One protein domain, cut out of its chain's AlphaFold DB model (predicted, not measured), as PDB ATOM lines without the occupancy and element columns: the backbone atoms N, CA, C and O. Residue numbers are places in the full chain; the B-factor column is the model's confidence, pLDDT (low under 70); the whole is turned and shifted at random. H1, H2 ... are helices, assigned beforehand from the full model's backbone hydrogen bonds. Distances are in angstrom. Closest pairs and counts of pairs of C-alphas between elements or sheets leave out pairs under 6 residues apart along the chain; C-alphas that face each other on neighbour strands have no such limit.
ATOM      1  N   THR A   4      -9.550  46.272  52.190       61.34
ATOM      2  CA  THR A   4      -8.812  45.584  53.257       61.34
ATOM      3  C   THR A   4      -9.539  44.369  53.851       61.34
ATOM      4  O   THR A   4      -8.910  43.584  54.546       61.34
ATOM      5  N   GLU A   5     -10.842  44.199  53.609       65.69
ATOM      6  CA  GLU A   5     -11.641  43.086  54.157       65.69
ATOM      7  C   GLU A   5     -11.666  41.856  53.238       65.69
ATOM      8  O   GLU A   5     -12.169  40.801  53.624       65.69
ATOM      9  N   LEU A   6     -11.116  41.961  52.025       72.50
ATOM     10  CA  LEU A   6     -10.967  40.813  51.138       72.50
ATOM     11  C   LEU A   6      -9.916  39.855  51.723       72.50
ATOM     12  O   LEU A   6      -8.803  40.308  51.993       72.50
ATOM     13  N   PRO A   7     -10.214  38.548  51.874       67.56
ATOM     14  CA  PRO A   7      -9.348  37.604  52.586       67.56
ATOM     15  C   PRO A   7      -7.922  37.552  52.028       67.56
ATOM     16  O   PRO A   7      -6.965  37.491  52.784       67.56
ATOM     17  N   LEU A   8      -7.753  37.674  50.710       67.38
ATOM     18  CA  LEU A   8      -6.422  37.727  50.095       67.38
ATOM     19  C   LEU A   8      -5.651  39.005  50.460       67.38
ATOM     20  O   LEU A   8      -4.449  38.960  50.698       67.38
ATOM     21  N   ILE A   9      -6.337  40.148  50.521       69.19
ATOM     22  CA  ILE A   9      -5.719  41.449  50.806       69.19
ATOM     23  C   ILE A   9      -5.398  41.555  52.297       69.19
ATOM     24  O   ILE A   9      -4.319  42.021  52.654       69.19
ATOM     25  N   SER A  10      -6.281  41.075  53.176       70.12
ATOM     26  CA  SER A  10      -6.037  41.058  54.620       70.12
ATOM     27  C   SER A  10      -4.893  40.113  55.003       70.12
ATOM     28  O   SER A  10      -4.095  40.459  55.873       70.12
ATOM     29  N   THR A  11      -4.752  38.967  54.333       69.62
ATOM     30  CA  THR A  11      -3.622  38.046  54.529       69.62
ATOM     31  C   THR A  11      -2.287  38.678  54.122       69.62
ATOM     32  O   THR A  11      -1.312  38.586  54.863       69.62
ATOM     33  N   VAL A  12      -2.237  39.398  52.998       69.25
ATOM     34  CA  VAL A  12      -1.022  40.126  52.575       69.25
ATOM     35  C   VAL A  12      -0.716  41.302  53.507       69.25
ATOM     36  O   VAL A  12       0.432  41.548  53.842       69.25
ATOM     37  N   VAL A  13      -1.732  42.024  53.981       70.81
ATOM     38  CA  VAL A  13      -1.533  43.183  54.866       70.81
ATOM     39  C   VAL A  13      -1.069  42.778  56.271       70.81
ATOM     40  O   VAL A  13      -0.438  43.583  56.953       70.81
ATOM     41  N   ASN A  14      -1.361  41.565  56.735       71.12
ATOM     42  CA  ASN A  14      -0.997  41.124  58.086       71.12
ATOM     43  C   ASN A  14       0.223  40.190  58.139       71.12
ATOM     44  O   ASN A  14       0.610  39.787  59.234       71.12
ATOM     45  N   SER A  15       0.830  39.855  57.000       67.81
ATOM     46  CA  SER A  15       1.973  38.940  56.930       67.81
ATOM     47  C   SER A  15       3.300  39.667  57.147       67.81
ATOM     48  O   SER A  15       3.531  40.727  56.571       67.81
ATOM     49  N   GLY A  16       4.169  39.096  57.987       67.56
ATOM     50  CA  GLY A  16       5.523  39.587  58.278       67.56
ATOM     51  C   GLY A  16       6.613  38.905  57.440       67.56
ATOM     52  O   GLY A  16       6.324  38.080  56.582       67.56
ATOM     53  N   THR A  17       7.883  39.229  57.690       65.00
ATOM     54  CA  THR A  17       9.030  38.713  56.909       65.00
ATOM     55  C   THR A  17       9.221  37.195  57.031       65.00
ATOM     56  O   THR A  17       9.619  36.554  56.062       65.00
ATOM     57  N   ASP A  18       8.870  36.611  58.179       68.00
ATOM     58  CA  ASP A  18       8.908  35.157  58.412       68.00
ATOM     59  C   ASP A  18       7.636  34.435  57.928       68.00
ATOM     60  O   ASP A  18       7.515  33.214  58.048       68.00
ATOM     61  N   ASP A  19       6.670  35.174  57.375       76.50
ATOM     62  CA  ASP A  19       5.390  34.631  56.934       76.50
ATOM     63  C   ASP A  19       5.508  34.005  55.527       76.50
ATOM     64  O   ASP A  19       6.062  34.629  54.608       76.50
ATOM     65  N   PRO A  20       4.945  32.801  55.310       76.06
ATOM     66  CA  PRO A  20       4.852  32.168  53.995       76.06
ATOM     67  C   PRO A  20       4.318  33.084  52.887       76.06
ATOM     68  O   PRO A  20       4.722  32.959  51.733       76.06
ATOM     69  N   VAL A  21       3.434  34.027  53.213       76.81
ATOM     70  CA  VAL A  21       2.857  34.974  52.253       76.81
ATOM     71  C   VAL A  21       3.916  35.921  51.695       76.81
ATOM     72  O   VAL A  21       3.928  36.175  50.491       76.81
ATOM     73  N   PHE A  22       4.840  36.408  52.528       73.25
ATOM     74  CA  PHE A  22       5.947  37.238  52.057       73.25
ATOM     75  C   PHE A  22       6.911  36.430  51.185       73.25
ATOM     76  O   PHE A  22       7.358  36.914  50.147       73.25
ATOM     77  N   GLN A  23       7.167  35.170  51.543       79.94
ATOM     78  CA  GLN A  23       7.993  34.276  50.727       79.94
ATOM     79  C   GLN A  23       7.364  33.999  49.354       79.94
ATOM     80  O   GLN A  23       8.051  34.043  48.333       79.94
ATOM     81  N   VAL A  24       6.047  33.782  49.299       82.94
ATOM     82  CA  VAL A  24       5.306  33.647  48.036       82.94
ATOM     83  C   VAL A  24       5.336  34.952  47.245       82.94
ATOM     84  O   VAL A  24       5.539  34.918  46.033       82.94
ATOM     85  N   LEU A  25       5.195  36.105  47.908       82.88
ATOM     86  CA  LEU A  25       5.318  37.405  47.255       82.88
ATOM     87  C   LEU A  25       6.698  37.549  46.603       82.88
ATOM     88  O   LEU A  25       6.768  37.895  45.433       82.88
ATOM     89  N   LEU A  26       7.783  37.185  47.290       82.69
ATOM     90  CA  LEU A  26       9.127  37.180  46.705       82.69
ATOM     91  C   LEU A  26       9.249  36.229  45.504       82.69
ATOM     92  O   LEU A  26       9.874  36.591  44.505       82.69
ATOM     93  N   LEU A  27       8.628  35.046  45.564       86.69
ATOM     94  CA  LEU A  27       8.630  34.065  44.472       86.69
ATOM     95  C   LEU A  27       7.866  34.548  43.227       86.69
ATOM     96  O   LEU A  27       8.191  34.152  42.107       86.69
ATOM     97  N   ILE A  28       6.890  35.444  43.395       88.19
ATOM     98  CA  ILE A  28       6.184  36.082  42.276       88.19
ATOM     99  C   ILE A  28       7.131  36.988  41.471       88.19
ATOM    100  O   ILE A  28       6.962  37.102  40.260       88.19
ATOM    101  N   GLY A  29       8.169  37.570  42.082       85.56
ATOM    102  CA  GLY A  29       9.153  38.412  41.387       85.56
ATOM    103  C   GLY A  29       9.805  37.732  40.170       85.56
ATOM    104  O   GLY A  29       9.681  38.247  39.057       85.56
ATOM    105  N   PRO A  30      10.449  36.560  40.332       87.62
ATOM    106  CA  PRO A  30      10.964  35.754  39.223       87.62
ATOM    107  C   PRO A  30       9.917  35.417  38.152       87.62
ATOM    108  O   PRO A  30      10.233  35.428  36.962       87.62
ATOM    109  N   ILE A  31       8.666  35.162  38.547       88.25
ATOM    110  CA  ILE A  31       7.569  34.869  37.611       88.25
ATOM    111  C   ILE A  31       7.231  36.110  36.777       88.25
ATOM    112  O   ILE A  31       7.106  36.018  35.558       88.25
ATOM    113  N   VAL A  32       7.134  37.284  37.406       86.00
ATOM    114  CA  VAL A  32       6.905  38.559  36.710       86.00
ATOM    115  C   VAL A  32       8.038  38.838  35.720       86.00
ATOM    116  O   VAL A  32       7.773  39.232  34.585       86.00
ATOM    117  N   ILE A  33       9.290  38.570  36.103       85.12
ATOM    118  CA  ILE A  33      10.445  38.687  35.203       85.12
ATOM    119  C   ILE A  33      10.310  37.725  34.018       85.12
ATOM    120  O   ILE A  33      10.473  38.156  32.879       85.12
ATOM    121  N   ALA A  34       9.952  36.458  34.248       85.88
ATOM    122  CA  ALA A  34       9.734  35.491  33.173       85.88
ATOM    123  C   ALA A  34       8.633  35.948  32.197       85.88
ATOM    124  O   ALA A  34       8.819  35.870  30.985       85.88
ATOM    125  N   VAL A  35       7.526  36.503  32.707       84.00
ATOM    126  CA  VAL A  35       6.452  37.092  31.887       84.00
ATOM    127  C   VAL A  35       6.974  38.262  31.048       84.00
ATOM    128  O   VAL A  35       6.695  38.325  29.853       84.00
ATOM    129  N   ILE A  36       7.763  39.172  31.627       86.75
ATOM    130  CA  ILE A  36       8.369  40.288  30.878       86.75
ATOM    131  C   ILE A  36       9.312  39.770  29.786       86.75
ATOM    132  O   ILE A  36       9.324  40.313  28.687       86.75
ATOM    133  N   VAL A  37      10.094  38.725  30.068       86.50
ATOM    134  CA  VAL A  37      11.014  38.118  29.095       86.50
ATOM    135  C   VAL A  37      10.247  37.458  27.943       86.50
ATOM    136  O   VAL A  37      10.614  37.652  26.788       86.50
ATOM    137  N   LEU A  38       9.167  36.727  28.238       85.56
ATOM    138  CA  LEU A  38       8.352  36.008  27.248       85.56
ATOM    139  C   LEU A  38       7.518  36.938  26.356       85.56
ATOM    140  O   LEU A  38       7.442  36.726  25.150       85.56
ATOM    141  N   PHE A  39       6.888  37.958  26.939       85.06
ATOM    142  CA  PHE A  39       5.975  38.864  26.228       85.06
ATOM    143  C   PHE A  39       6.632  40.185  25.808       85.06
ATOM    144  O   PHE A  39       6.002  41.020  25.156       85.06
ATOM    145  N   GLY A  40       7.893  40.388  26.184       80.19
ATOM    146  CA  GLY A  40       8.617  41.630  25.972       80.19
ATOM    147  C   GLY A  40       8.172  42.769  26.894       80.19
ATOM    148  O   GLY A  40       7.212  42.702  27.676       80.19
ATOM    149  N   ARG A  41       8.902  43.883  26.790       79.56
ATOM    150  CA  ARG A  41       8.581  45.112  27.515       79.56
ATOM    151  C   ARG A  41       7.424  45.824  26.813       79.56
ATOM    152  O   ARG A  41       7.603  46.412  25.753       79.56
ATOM    153  N   SER A  42       6.251  45.798  27.434       84.75
ATOM    154  CA  SER A  42       5.041  46.489  26.988       84.75
ATOM    155  C   SER A  42       4.470  47.330  28.130       84.75
ATOM    156  O   SER A  42       4.876  47.200  29.290       84.75
ATOM    157  N   ALA A  43       3.513  48.208  27.820       86.94
ATOM    158  CA  ALA A  43       2.817  48.987  28.844       86.94
ATOM    159  C   ALA A  43       2.164  48.074  29.899       86.94
ATOM    160  O   ALA A  43       2.254  48.349  31.093       86.94
ATOM    161  N   VAL A  44       1.600  46.939  29.471       87.62
ATOM    162  CA  VAL A  44       0.978  45.945  30.358       87.62
ATOM    163  C   VAL A  44       2.001  45.332  31.313       87.62
ATOM    164  O   VAL A  44       1.788  45.337  32.523       87.62
ATOM    165  N   THR A  45       3.136  44.850  30.798       88.12
ATOM    166  CA  THR A  45       4.159  44.213  31.640       88.12
ATOM    167  C   THR A  45       4.855  45.222  32.562       88.12
ATOM    168  O   THR A  45       5.218  44.883  33.685       88.12
ATOM    169  N   THR A  46       4.940  46.491  32.148       86.00
ATOM    170  CA  THR A  46       5.441  47.598  32.981       86.00
ATOM    171  C   THR A  46       4.501  47.908  34.145       86.00
ATOM    172  O   THR A  46       4.961  48.047  35.276       86.00
ATOM    173  N   VAL A  47       3.188  47.984  33.898       92.19
ATOM    174  CA  VAL A  47       2.188  48.202  34.959       92.19
ATOM    175  C   VAL A  47       2.168  47.030  35.936       92.19
ATOM    176  O   VAL A  47       2.136  47.255  37.144       92.19
ATOM    177  N   LEU A  48       2.249  45.792  35.437       89.19
ATOM    178  CA  LEU A  48       2.307  44.589  36.269       89.19
ATOM    179  C   LEU A  48       3.545  44.582  37.179       89.19
ATOM    180  O   LEU A  48       3.444  44.312  38.373       89.19
ATOM    181  N   ALA A  49       4.713  44.914  36.631       87.88
ATOM    182  CA  ALA A  49       5.942  45.011  37.410       87.88
ATOM    183  C   ALA A  49       5.879  46.143  38.444       87.88
ATOM    184  O   ALA A  49       6.275  45.961  39.594       87.88
ATOM    185  N   GLY A  50       5.356  47.304  38.044       90.38
ATOM    186  CA  GLY A  50       5.203  48.459  38.923       90.38
ATOM    187  C   GLY A  50       4.265  48.186  40.098       90.38
ATOM    188  O   GLY A  50       4.591  48.541  41.230       90.38
ATOM    189  N   SER A  51       3.135  47.512  39.864       89.75
ATOM    190  CA  SER A  51       2.195  47.157  40.932       89.75
ATOM    191  C   SER A  51       2.778  46.115  41.885       89.75
ATOM    192  O   SER A  51       2.673  46.283  43.099       89.75
ATOM    193  N   TYR A  52       3.466  45.097  41.357       86.75
ATOM    194  CA  TYR A  52       4.197  44.119  42.163       86.75
ATOM    195  C   TYR A  52       5.219  44.796  43.089       86.75
ATOM    196  O   TYR A  52       5.215  44.565  44.300       86.75
ATOM    197  N   LEU A  53       6.049  45.688  42.538       86.81
ATOM    198  CA  LEU A  53       7.050  46.425  43.310       86.81
ATOM    199  C   LEU A  53       6.416  47.322  44.373       86.81
ATOM    200  O   LEU A  53       6.894  47.343  45.502       86.81
ATOM    201  N   ALA A  54       5.334  48.032  44.049       89.81
ATOM    202  CA  ALA A  54       4.650  48.891  45.011       89.81
ATOM    203  C   ALA A  54       4.134  48.094  46.220       89.81
ATOM    204  O   ALA A  54       4.352  48.500  47.361       89.81
ATOM    205  N   VAL A  55       3.508  46.936  45.980       86.81
ATOM    206  CA  VAL A  55       3.032  46.045  47.051       86.81
ATOM    207  C   VAL A  55       4.202  45.533  47.889       86.81
ATOM    208  O   VAL A  55       4.142  45.592  49.118       86.81
ATOM    209  N   LEU A  56       5.285  45.093  47.245       84.75
ATOM    210  CA  LEU A  56       6.476  44.601  47.934       84.75
ATOM    211  C   LEU A  56       7.119  45.681  48.814       84.75
ATOM    212  O   LEU A  56       7.450  45.411  49.968       84.75
ATOM    213  N   ILE A  57       7.261  46.907  48.304       86.88
ATOM    214  CA  ILE A  57       7.826  48.046  49.039       86.88
ATOM    215  C   ILE A  57       6.953  48.391  50.245       86.88
ATOM    216  O   ILE A  57       7.472  48.507  51.351       86.88
ATOM    217  N   VAL A  58       5.634  48.516  50.067       86.62
ATOM    218  CA  VAL A  58       4.710  48.825  51.171       86.62
ATOM    219  C   VAL A  58       4.766  47.744  52.248       86.62
ATOM    220  O   VAL A  58       4.830  48.069  53.436       86.62
ATOM    221  N   ASN A  59       4.786  46.470  51.851       80.44
ATOM    222  CA  ASN A  59       4.890  45.363  52.795       80.44
ATOM    223  C   ASN A  59       6.229  45.385  53.545       80.44
ATOM    224  O   ASN A  59       6.266  45.255  54.765       80.44
ATOM    225  N   THR A  60       7.326  45.620  52.825       81.38
ATOM    226  CA  THR A  60       8.673  45.694  53.407       81.38
ATOM    227  C   THR A  60       8.810  46.881  54.359       81.38
ATOM    228  O   THR A  60       9.358  46.722  55.438       81.38
ATOM    229  N   LEU A  61       8.269  48.056  54.025       84.81
ATOM    230  CA  LEU A  61       8.302  49.227  54.909       84.81
ATOM    231  C   LEU A  61       7.465  49.026  56.176       84.81
ATOM    232  O   LEU A  61       7.873  49.454  57.251       84.81
ATOM    233  N   ARG A  62       6.303  48.369  56.080       79.06
ATOM    234  CA  ARG A  62       5.470  48.086  57.262       79.06
ATOM    235  C   ARG A  62       6.094  47.045  58.187       79.06
ATOM    236  O   ARG A  62       5.947  47.168  59.399       79.06
ATOM    237  N   ASN A  63       6.763  46.040  57.627       74.56
ATOM    238  CA  ASN A  63       7.264  44.897  58.392       74.56
ATOM    239  C   ASN A  63       8.752  44.990  58.754       74.56
ATOM    240  O   ASN A  63       9.166  44.389  59.737       74.56
ATOM    241  N   GLY A  64       9.546  45.730  57.980       65.44
ATOM    242  CA  GLY A  64      10.992  45.891  58.155       65.44
ATOM    243  C   GLY A  64      11.409  47.080  59.026       65.44
ATOM    244  O   GLY A  64      12.592  47.222  59.303       65.44
ATOM    245  N   VAL A  65      10.468  47.926  59.467       56.84
ATOM    246  CA  VAL A  65      10.704  49.021  60.441       56.84
ATOM    247  C   VAL A  65      10.235  48.600  61.848       56.84
ATOM    248  O   VAL A  65       9.722  49.406  62.621       56.84
TER     249      VAL A  65
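This is residues 4 to 65 of the 66 residues of an uncharacterized protein of Halonotius sp. J07HN4 (UniProt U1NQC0). A long helical hairpin, H3 side by side with H2, has the short helix H1 set steeply near its open end, where H2 begins and H3 ends. At the other end the turn, residues 38 to 43, sticks out. The 62 printed residues hold three named helices, H1, H2, H3, and no named strand: all helix. The whole is only just loose, close to compact, with a radius of gyration of the C-alphas of 12.7 A and spans of 33 by 22 by 20 A.

H3, residues 43 to 64, touches H2, residues 20 to 39, at a shallow tilt of 20 degrees, opposite ways, a hairpin; the closest C-alphas, of Thr 45 and Ile 36, are 5.8 A apart. H1, residues 7 to 14, is close to H3 but not clearly touching; the closest C-alphas, of Val 13 and Asn 59, are 7.1 A apart. H1 and H2 only just touch, with 3 pairs of C-alphas within 8 A, only at the corner; H2 does so with residues 21 to 22 alone, and the closest C-alphas, of Val 12 and Val 21, are 6.5 A apart. Every O i to N i+4 pair is within hydrogen-bond range in H1 and H3, and 13 of 16 in H2.

H3 is 30.6 A long, from C-alpha 43 at (2.817, 48.987, 28.844) to C-alpha 64 at (10.992, 45.891, 58.155). H2 is 28.6 A long and H1 10.6 A, beginning at (-9.348, 37.604, 52.586).

The C-alphas farthest apart, of Phe 39 and Val 65, are 36.0 A apart. The printed part has no cut, and both links are tight. Mean pLDDT of the printed part is 79.8; 13 residues are under 70, among them 15 to 18.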